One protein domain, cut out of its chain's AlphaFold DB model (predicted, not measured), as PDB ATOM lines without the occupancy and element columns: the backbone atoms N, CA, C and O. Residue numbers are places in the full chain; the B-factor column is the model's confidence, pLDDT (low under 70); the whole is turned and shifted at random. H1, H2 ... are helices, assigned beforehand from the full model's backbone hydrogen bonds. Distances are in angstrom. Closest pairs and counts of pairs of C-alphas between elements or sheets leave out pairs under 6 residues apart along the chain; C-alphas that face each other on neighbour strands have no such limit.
ATOM      1  N   ARG A   2     -51.342   6.053 -54.757       90.31
ATOM      2  CA  ARG A   2     -51.439   4.889 -55.670       90.31
ATOM      3  C   ARG A   2     -52.845   4.274 -55.815       90.31
ATOM      4  O   ARG A   2     -53.312   4.090 -56.928       90.31
ATOM      5  N   ARG A   3     -53.564   4.048 -54.707       90.56
ATOM      6  CA  ARG A   3     -54.959   3.552 -54.738       90.56
ATOM      7  C   ARG A   3     -55.942   4.499 -55.439       90.56
ATOM      8  O   ARG A   3     -56.933   4.047 -55.986       90.56
ATOM      9  N   TYR A   4     -55.686   5.804 -55.409       93.06
ATOM     10  CA  TYR A   4     -56.572   6.800 -56.015       93.06
ATOM     11  C   TYR A   4     -56.333   6.937 -57.521       93.06
ATOM     12  O   TYR A   4     -57.269   7.207 -58.258       93.06
ATOM     13  N   ILE A   5     -55.107   6.669 -57.979       95.88
ATOM     14  CA  ILE A   5     -54.803   6.522 -59.408       95.88
ATOM     15  C   ILE A   5     -55.635   5.376 -59.996       95.88
ATOM     16  O   ILE A   5     -56.288   5.568 -61.012       95.88
ATOM     17  N   ALA A   6     -55.690   4.224 -59.317       96.75
ATOM     18  CA  ALA A   6     -56.518   3.096 -59.755       96.75
ATOM     19  C   ALA A   6     -58.006   3.472 -59.891       96.75
ATOM     20  O   ALA A   6     -58.638   3.085 -60.864       96.75
ATOM     21  N   LYS A   7     -58.541   4.295 -58.978       97.00
ATOM     22  CA  LYS A   7     -59.920   4.805 -59.073       97.00
ATOM     23  C   LYS A   7     -60.155   5.704 -60.281       97.00
ATOM     24  O   LYS A   7     -61.216   5.633 -60.884       97.00
ATOM     25  N   VAL A   8     -59.176   6.532 -60.646       97.38
ATOM     26  CA  VAL A   8     -59.265   7.343 -61.869       97.38
ATOM     27  C   VAL A   8     -59.259   6.450 -63.107       97.38
ATOM     28  O   VAL A   8     -60.086   6.634 -63.990       97.38
ATOM     29  N   LEU A   9     -58.377   5.447 -63.146       97.19
ATOM     30  CA  LEU A   9     -58.309   4.487 -64.254       97.19
ATOM     31  C   LEU A   9     -59.584   3.642 -64.381       97.19
ATOM     32  O   LEU A   9     -59.979   3.306 -65.491       97.19
ATOM     33  N   ALA A  10     -60.240   3.331 -63.263       97.56
ATOM     34  CA  ALA A  10     -61.521   2.625 -63.227       97.56
ATOM     35  C   ALA A  10     -62.739   3.523 -63.534       97.56
ATOM     36  O   ALA A  10     -63.862   3.032 -63.548       97.56
ATOM     37  N   GLY A  11     -62.555   4.834 -63.741       97.00
ATOM     38  CA  GLY A  11     -63.653   5.784 -63.962       97.00
ATOM     39  C   GLY A  11     -64.448   6.161 -62.702       97.00
ATOM     40  O   GLY A  11     -65.413   6.911 -62.783       97.00
ATOM     41  N   GLU A  12     -64.031   5.697 -61.522       97.81
ATOM     42  CA  GLU A  12     -64.667   5.987 -60.226       97.81
ATOM     43  C   GLU A  12     -64.277   7.362 -59.648       97.81
ATOM     44  O   GLU A  12     -64.816   7.799 -58.629       97.81
ATOM     45  N   ALA A  13     -63.285   8.029 -60.242       97.06
ATOM     46  CA  ALA A  13     -62.806   9.344 -59.832       97.06
ATOM     47  C   ALA A  13     -62.282  10.141 -61.031       97.06
ATOM     48  O   ALA A  13     -61.878   9.582 -62.047       97.06
ATOM     49  N   THR A  14     -62.219  11.464 -60.895       96.50
ATOM     50  CA  THR A  14     -61.676  12.345 -61.937       96.50
ATOM     51  C   THR A  14     -60.202  12.671 -61.703       96.50
ATOM     52  O   THR A  14     -59.720  12.720 -60.565       96.50
ATOM     53  N   GLY A  15     -59.480  12.996 -62.780       94.88
ATOM     54  CA  GLY A  15     -58.112  13.518 -62.685       94.88
ATOM     55  C   GLY A  15     -58.024  14.774 -61.809       94.88
ATOM     56  O   GLY A  15     -57.102  14.908 -61.007       94.88
ATOM     57  N   LYS A  16     -59.040  15.648 -61.857       95.38
ATOM     58  CA  LYS A  16     -59.124  16.830 -60.987       95.38
ATOM     59  C   LYS A  16     -59.184  16.447 -59.507       95.38
ATOM     60  O   LYS A  16     -58.449  17.020 -58.713       95.38
ATOM     61  N   GLN A  17     -59.992  15.451 -59.129       96.25
ATOM     62  CA  GLN A  17     -60.053  14.962 -57.743       96.25
ATOM     63  C   GLN A  17     -58.714  14.373 -57.276       96.25
ATOM     64  O   GLN A  17     -58.315  14.582 -56.127       96.25
ATOM     65  N   LEU A  18     -58.000  13.658 -58.155       96.19
ATOM     66  CA  LEU A  18     -56.654  13.160 -57.871       96.19
ATOM     67  C   LEU A  18     -55.669  14.314 -57.627       96.19
ATOM     68  O   LEU A  18     -54.970  14.312 -56.613       96.19
ATOM     69  N   LEU A  19     -55.648  15.307 -58.518       96.12
ATOM     70  CA  LEU A  19     -54.784  16.484 -58.409       96.12
ATOM     71  C   LEU A  19     -55.115  17.333 -57.177       96.12
ATOM     72  O   LEU A  19     -54.201  17.801 -56.509       96.12
ATOM     73  N   SER A  20     -56.391  17.467 -56.800       96.88
ATOM     74  CA  SER A  20     -56.780  18.167 -55.568       96.88
ATOM     75  C   SER A  20     -56.199  17.494 -54.326       96.88
ATOM     76  O   SER A  20     -55.699  18.172 -53.433       96.88
ATOM     77  N   ARG A  21     -56.211  16.156 -54.272       96.62
ATOM     78  CA  ARG A  21     -55.592  15.413 -53.163       96.62
ATOM     79  C   ARG A  21     -54.077  15.569 -53.138       96.62
ATOM     80  O   ARG A  21     -53.506  15.689 -52.058       96.62
ATOM     81  N   LEU A  22     -53.440  15.560 -54.309       96.94
ATOM     82  CA  LEU A  22     -52.006  15.804 -54.419       96.94
ATOM     83  C   LEU A  22     -51.653  17.212 -53.926       96.94
ATOM     84  O   LEU A  22     -50.752  17.350 -53.109       96.94
ATOM     85  N   GLY A  23     -52.409  18.226 -54.348       97.75
ATOM     86  CA  GLY A  23     -52.223  19.610 -53.922       97.75
ATOM     87  C   GLY A  23     -52.285  19.778 -52.405       97.75
ATOM     88  O   GLY A  23     -51.382  20.375 -51.828       97.75
ATOM     89  N   VAL A  24     -53.274  19.169 -51.739       97.56
ATOM     90  CA  VAL A  24     -53.357  19.161 -50.264       97.56
ATOM     91  C   VAL A  24     -52.115  18.525 -49.635       97.56
ATOM     92  O   VAL A  24     -51.563  19.075 -48.682       97.56
ATOM     93  N   ALA A  25     -51.653  17.389 -50.167       97.50
ATOM     94  CA  ALA A  25     -50.456  16.721 -49.661       97.50
ATOM     95  C   ALA A  25     -49.198  17.591 -49.829       97.50
ATOM     96  O   ALA A  25     -48.419  17.710 -48.890       97.50
ATOM     97  N   CYS A  26     -49.032  18.246 -50.982       98.12
ATOM     98  CA  CYS A  26     -47.922  19.164 -51.238       98.12
ATOM     99  C   CYS A  26     -47.970  20.400 -50.327       98.12
ATOM    100  O   CYS A  26     -46.952  20.776 -49.755       98.12
ATOM    101  N   THR A  27     -49.146  21.008 -50.139       98.38
ATOM    102  CA  THR A  27     -49.332  22.130 -49.206       98.38
ATOM    103  C   THR A  27     -48.921  21.745 -47.785       98.38
ATOM    104  O   THR A  27     -48.179  22.485 -47.139       98.38
ATOM    105  N   ALA A  28     -49.357  20.573 -47.311       98.00
ATOM    106  CA  ALA A  28     -48.988  20.072 -45.992       98.00
ATOM    107  C   ALA A  28     -47.477  19.821 -45.876       98.00
ATOM    108  O   ALA A  28     -46.871  20.184 -44.870       98.00
ATOM    109  N   ASP A  29     -46.859  19.242 -46.904       98.38
ATOM    110  CA  ASP A  29     -45.424  18.953 -46.913       98.38
ATOM    111  C   ASP A  29     -44.565  20.228 -46.874       98.38
ATOM    112  O   ASP A  29     -43.632  20.326 -46.073       98.38
ATOM    113  N   ILE A  30     -44.929  21.257 -47.648       98.12
ATOM    114  CA  ILE A  30     -44.262  22.570 -47.630       98.12
ATOM    115  C   ILE A  30     -44.398  23.224 -46.250       98.12
ATOM    116  O   ILE A  30     -43.403  23.661 -45.661       98.12
ATOM    117  N   ALA A  31     -45.618  23.260 -45.701       98.12
ATOM    118  CA  ALA A  31     -45.865  23.815 -44.374       98.12
ATOM    119  C   ALA A  31     -45.028  23.087 -43.308       98.12
ATOM    120  O   ALA A  31     -44.329  23.729 -42.521       98.12
ATOM    121  N   MET A  32     -45.008  21.754 -43.328       97.94
ATOM    122  CA  MET A  32     -44.220  20.946 -42.396       97.94
ATOM    123  C   MET A  32     -42.715  21.133 -42.567       97.94
ATOM    124  O   MET A  32     -41.992  21.178 -41.571       97.94
ATOM    125  N   SER A  33     -42.231  21.275 -43.798       97.56
ATOM    126  CA  SER A  33     -40.816  21.530 -44.079       97.56
ATOM    127  C   SER A  33     -40.358  22.854 -43.467       97.56
ATOM    128  O   SER A  33     -39.302  22.904 -42.836       97.56
ATOM    129  N   SER A  34     -41.192  23.899 -43.535       96.44
ATOM    130  CA  SER A  34     -40.890  25.182 -42.886       96.44
ATOM    131  C   SER A  34     -40.794  25.072 -41.355       96.44
ATOM    132  O   SER A  34     -39.918  25.680 -40.745       96.44
ATOM    133  N   ILE A  35     -41.636  24.243 -40.727       96.06
ATOM    134  CA  ILE A  35     -41.627  24.005 -39.272       96.06
ATOM    135  C   ILE A  35     -40.393  23.191 -38.859       96.06
ATOM    136  O   ILE A  35     -39.791  23.438 -37.810       96.06
ATOM    137  N   LYS A  36     -40.009  22.214 -39.687       96.69
ATOM    138  CA  LYS A  36     -38.860  21.333 -39.449       96.69
ATOM    139  C   LYS A  36     -37.515  22.025 -39.655       96.69
ATOM    140  O   LYS A  36     -36.522  21.513 -39.145       96.69
ATOM    141  N   LEU A  37     -37.467  23.160 -40.355       95.06
ATOM    142  CA  LEU A  37     -36.236  23.918 -40.570       95.06
ATOM    143  C   LEU A  37     -35.570  24.281 -39.229       95.06
ATOM    144  O   LEU A  37     -36.184  24.905 -38.364       95.06
ATOM    145  N   LYS A  38     -34.304  23.878 -39.059       92.81
ATOM    146  CA  LYS A  38     -33.491  24.181 -37.863       92.81
ATOM    147  C   LYS A  38     -32.292  25.081 -38.143       92.81
ATOM    148  O   LYS A  38     -31.767  25.673 -37.208       92.81
ATOM    149  N   HIS A  39     -31.861  25.168 -39.402       94.00
ATOM    150  CA  HIS A  39     -30.692  25.939 -39.805       94.00
ATOM    151  C   HIS A  39     -30.979  26.738 -41.084       94.00
ATOM    152  O   HIS A  39     -31.520  26.164 -42.029       94.00
ATOM    153  N   PRO A  40     -30.600  28.028 -41.134       93.88
ATOM    154  CA  PRO A  40     -30.029  28.811 -40.034       93.88
ATOM    155  C   PRO A  40     -31.044  29.077 -38.906       93.88
ATOM    156  O   PRO A  40     -32.256  29.040 -39.112       93.88
ATOM    157  N   LYS A  41     -30.514  29.327 -37.709       94.88
ATOM    158  CA  LYS A  41     -31.265  29.722 -36.511       94.88
ATOM    159  C   LYS A  41     -31.519  31.229 -36.487       94.88
ATOM    160  O   LYS A  41     -30.770  31.986 -37.112       94.88
ATOM    161  N   ASN A  42     -32.532  31.680 -35.750       96.69
ATOM    162  CA  ASN A  42     -32.721  33.110 -35.500       96.69
ATOM    163  C   ASN A  42     -31.577  33.680 -34.644       96.69
ATOM    164  O   ASN A  42     -30.977  32.989 -33.823       96.69
ATOM    165  N   ARG A  43     -31.283  34.978 -34.797       96.31
ATOM    166  CA  ARG A  43     -30.347  35.674 -33.894       96.31
ATOM    167  C   ARG A  43     -30.960  35.808 -32.489       96.31
ATOM    168  O   ARG A  43     -32.175  35.984 -32.408       96.31
ATOM    169  N   PRO A  44     -30.163  35.851 -31.400       96.50
ATOM    170  CA  PRO A  44     -30.681  35.929 -30.026       96.50
ATOM    171  C   PRO A  44     -31.704  37.050 -29.794       96.50
ATOM    172  O   PRO A  44     -32.791  36.789 -29.292       96.50
ATOM    173  N   ALA A  45     -31.422  38.268 -30.274       97.12
ATOM    174  CA  ALA A  45     -32.346  39.402 -30.162       97.12
ATOM    175  C   ALA A  45     -33.679  39.190 -30.912       97.12
ATOM    176  O   ALA A  45     -34.699  39.782 -30.569       97.12
ATOM    177  N   THR A  46     -33.694  38.359 -31.960       95.94
ATOM    178  CA  THR A  46     -34.926  37.973 -32.662       95.94
ATOM    179  C   THR A  46     -35.695  36.921 -31.871       95.94
ATOM    180  O   THR A  46     -36.914  37.018 -31.785       95.94
ATOM    181  N   ILE A  47     -35.002  35.950 -31.268       95.50
ATOM    182  CA  ILE A  47     -35.620  34.927 -30.412       95.50
ATOM    183  C   ILE A  47     -36.300  35.586 -29.212       95.50
ATOM    184  O   ILE A  47     -37.437  35.247 -28.916       95.50
ATOM    185  N   GLU A  48     -35.652  36.565 -28.578       95.75
ATOM    186  CA  GLU A  48     -36.216  37.309 -27.445       95.75
ATOM    187  C   GLU A  48     -37.537  38.011 -27.804       95.75
ATOM    188  O   GLU A  48     -38.493  37.963 -27.038       95.75
ATOM    189  N   ARG A  49     -37.629  38.603 -29.003       93.62
ATOM    190  CA  ARG A  49     -38.846  39.287 -29.478       93.62
ATOM    191  C   ARG A  49     -39.940  38.327 -29.946       93.62
ATOM    192  O   ARG A  49     -41.116  38.617 -29.773       93.62
ATOM    193  N   LYS A  50     -39.550  37.233 -30.606       92.19
ATOM    194  CA  LYS A  50     -40.449  36.315 -31.330       92.19
ATOM    195  C   LYS A  50     -40.867  35.098 -30.497       92.19
ATOM    196  O   LYS A  50     -41.846  34.437 -30.813       92.19
ATOM    197  N   GLY A  51     -40.075  34.733 -29.491       91.69
ATOM    198  CA  GLY A  51     -40.232  33.503 -28.708       91.69
ATOM    199  C   GLY A  51     -39.853  32.213 -29.451       91.69
ATOM    200  O   GLY A  51     -40.101  31.123 -28.944       91.69
ATOM    201  N   SER A  52     -39.264  32.303 -30.652       92.44
ATOM    202  CA  SER A  52     -38.976  31.154 -31.525       92.44
ATOM    203  C   SER A  52     -37.601  31.252 -32.191       92.44
ATOM    204  O   SER A  52     -37.228  32.282 -32.760       92.44
ATOM    205  N   ASP A  53     -36.869  30.134 -32.185       95.19
ATOM    206  CA  ASP A  53     -35.577  29.956 -32.868       95.19
ATOM    207  C   ASP A  53     -35.729  29.661 -34.376       95.19
ATOM    208  O   ASP A  53     -34.778  29.773 -35.147       95.19
ATOM    209  N   ASN A  54     -36.937  29.315 -34.838       96.44
ATOM    210  CA  ASN A  54     -37.173  29.032 -36.252       96.44
ATOM    211  C   ASN A  54     -37.489  30.339 -37.022       96.44
ATOM    212  O   ASN A  54     -38.484  31.019 -36.724       96.44
ATOM    213  N   PRO A  55     -36.689  30.704 -38.046       96.00
ATOM    214  CA  PRO A  55     -36.899  31.933 -38.813       96.00
ATOM    215  C   PRO A  55     -38.246  31.969 -39.541       96.00
ATOM    216  O   PRO A  55     -38.856  33.031 -39.638       96.00
ATOM    217  N   LEU A  56     -38.769  30.816 -39.957       96.38
ATOM    218  CA  LEU A  56     -40.026  30.690 -40.693       96.38
ATOM    219  C   LEU A  56     -41.252  30.486 -39.791       96.38
ATOM    220  O   LEU A  56     -42.368  30.405 -40.299       96.38
ATOM    221  N   VAL A  57     -41.090  30.411 -38.465       94.81
ATOM    222  CA  VAL A  57     -42.211  30.193 -37.531       94.81
ATOM    223  C   VAL A  57     -42.321  31.338 -36.536       94.81
ATOM    224  O   VAL A  57     -41.393  31.578 -35.765       94.81
ATOM    225  N   ASP A  58     -43.464  32.022 -36.583       92.75
ATOM    226  CA  ASP A  58     -43.908  33.051 -35.634       92.75
ATOM    227  C   ASP A  58     -45.255  32.644 -35.008       92.75
ATOM    228  O   ASP A  58     -45.303  31.812 -34.111       92.75
ATOM    229  N   THR A  59     -46.364  33.090 -35.601       93.12
ATOM    230  CA  THR A  59     -47.752  32.763 -35.226       93.12
ATOM    231  C   THR A  59     -48.339  31.577 -36.011       93.12
ATOM    232  O   THR A  59     -49.523  31.241 -35.895       93.12
ATOM    233  N   GLY A  60     -47.539  30.981 -36.898       93.75
ATOM    234  CA  GLY A  60     -47.981  29.968 -37.861       93.75
ATOM    235  C   GLY A  60     -48.672  30.526 -39.113       93.75
ATOM    236  O   GLY A  60     -49.145  29.750 -39.942       93.75
ATOM    237  N   GLU A  61     -48.768  31.853 -39.264       96.12
ATOM    238  CA  GLU A  61     -49.496  32.466 -40.383       96.12
ATOM    239  C   GLU A  61     -48.872  32.138 -41.743       96.12
ATOM    240  O   GLU A  61     -49.588  31.791 -42.679       96.12
ATOM    241  N   LEU A  62     -47.539  32.129 -41.829       95.94
ATOM    242  CA  LEU A  62     -46.819  31.741 -43.045       95.94
ATOM    243  C   LEU A  62     -47.258  30.357 -43.548       95.94
ATOM    244  O   LEU A  62     -47.530  30.176 -44.731       95.94
ATOM    245  N   GLN A  63     -47.361  29.384 -42.643       97.50
ATOM    246  CA  GLN A  63     -47.735  28.008 -42.966       97.50
ATOM    247  C   GLN A  63     -49.185  27.909 -43.440       97.50
ATOM    248  O   GLN A  63     -49.471  27.173 -44.382       97.50
ATOM    249  N   ARG A  64     -50.097  28.668 -42.818       97.06
ATOM    250  CA  ARG A  64     -51.521  28.701 -43.196       97.06
ATOM    251  C   ARG A  64     -51.761  29.339 -44.563       97.06
ATOM    252  O   ARG A  64     -52.774  29.050 -45.197       97.06
ATOM    253  N   GLN A  65     -50.841  30.180 -45.032       97.94
ATOM    254  CA  GLN A  65     -50.941  30.834 -46.338       97.94
ATOM    255  C   GLN A  65     -50.437  29.976 -47.506       97.94
ATOM    256  O   GLN A  65     -50.624  30.356 -48.662       97.94
ATOM    257  N   VAL A  66     -49.856  28.800 -47.248       97.56
ATOM    258  CA  VAL A  66     -49.484  27.865 -48.315       97.56
ATOM    259  C   VAL A  66     -50.759  27.319 -48.966       97.56
ATOM    260  O   VAL A  66     -51.573  26.660 -48.324       97.56
TER     261      VAL A  66
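What this domain is: This is residues 2 to 66 of the 73 residues of an uncharacterized protein of Lactobacillus crispatus CTV-05 (UniProt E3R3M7). One long helix, H2, makes the middle of a thin rod; the short helix H1 folds back beside the first residues of H2 as a hairpin, and after residue 36 the backbone goes on into a wide loop with H3 at the far tip of the rod. From H3 the chain folds back, and the four-residue helix H4 packs on the later part of H2, at residues 30 to 34. The printed part has 65 residues with four named helices, H1, H2, H3 and H4 in that order, and no named strand, and its class is all helix. It is extended, with a radius of gyration of the C-alphas of 18.0 A, and the C-alphas span 57 by 18 by 11 A.

Where its parts are: H2, residues 15 to 36, is the longest helix and measures 31.2 A from first to last C-alpha; it begins at C-alpha 15, at (-58.112, 13.518, -62.685), and ends at C-alpha 36, at (-38.860, 21.333, -39.449). Before it comes H1, residues 2 to 9, 11.0 A long. After it come H3, residues 44 to 50, 9.9 A long, and H4, residues 61 to 64, which ends at C-alpha 64, at (-51.521, 28.701, -43.196).

How they stand to each other: H2 touches H1 with residues 15 to 18 alone. The closest C-alphas of the two are those of Val 8 and Gly 15, 6.3 A apart. Their lines stand at a shallow tilt of 23 degrees and they run opposite ways, a helical hairpin. H2 touches H4 with residues 30 to 34 alone, and the closest C-alphas of this pair, those of Ala 31 and Gln 63, are 4.8 A apart. H3 touches no helix: it is apart from H1, from H2 and from H4. H1 and H4 are apart too. In H1 and H2 every pair of O of residue i and N of residue i+4 is within hydrogen-bond range, in H3 2 of 3 are, and H4 is too short for such a pair.

The domain as a whole: The outline is a rod, and the two C-alphas farthest apart are those of Ala 10 and Ala 45, at 57.4 A. The first and last printed C-alphas, of Arg 2 and Val 66, are 24.2 A apart. The printed part has no cut. The link from H1 to H2, 5 residues, is tight; those from H2 to H3, 7 residues, and from H3 to H4, 10 residues, are short, and no link is long. The mean pLDDT of the printed part is 95.9, and no printed residue is under 70.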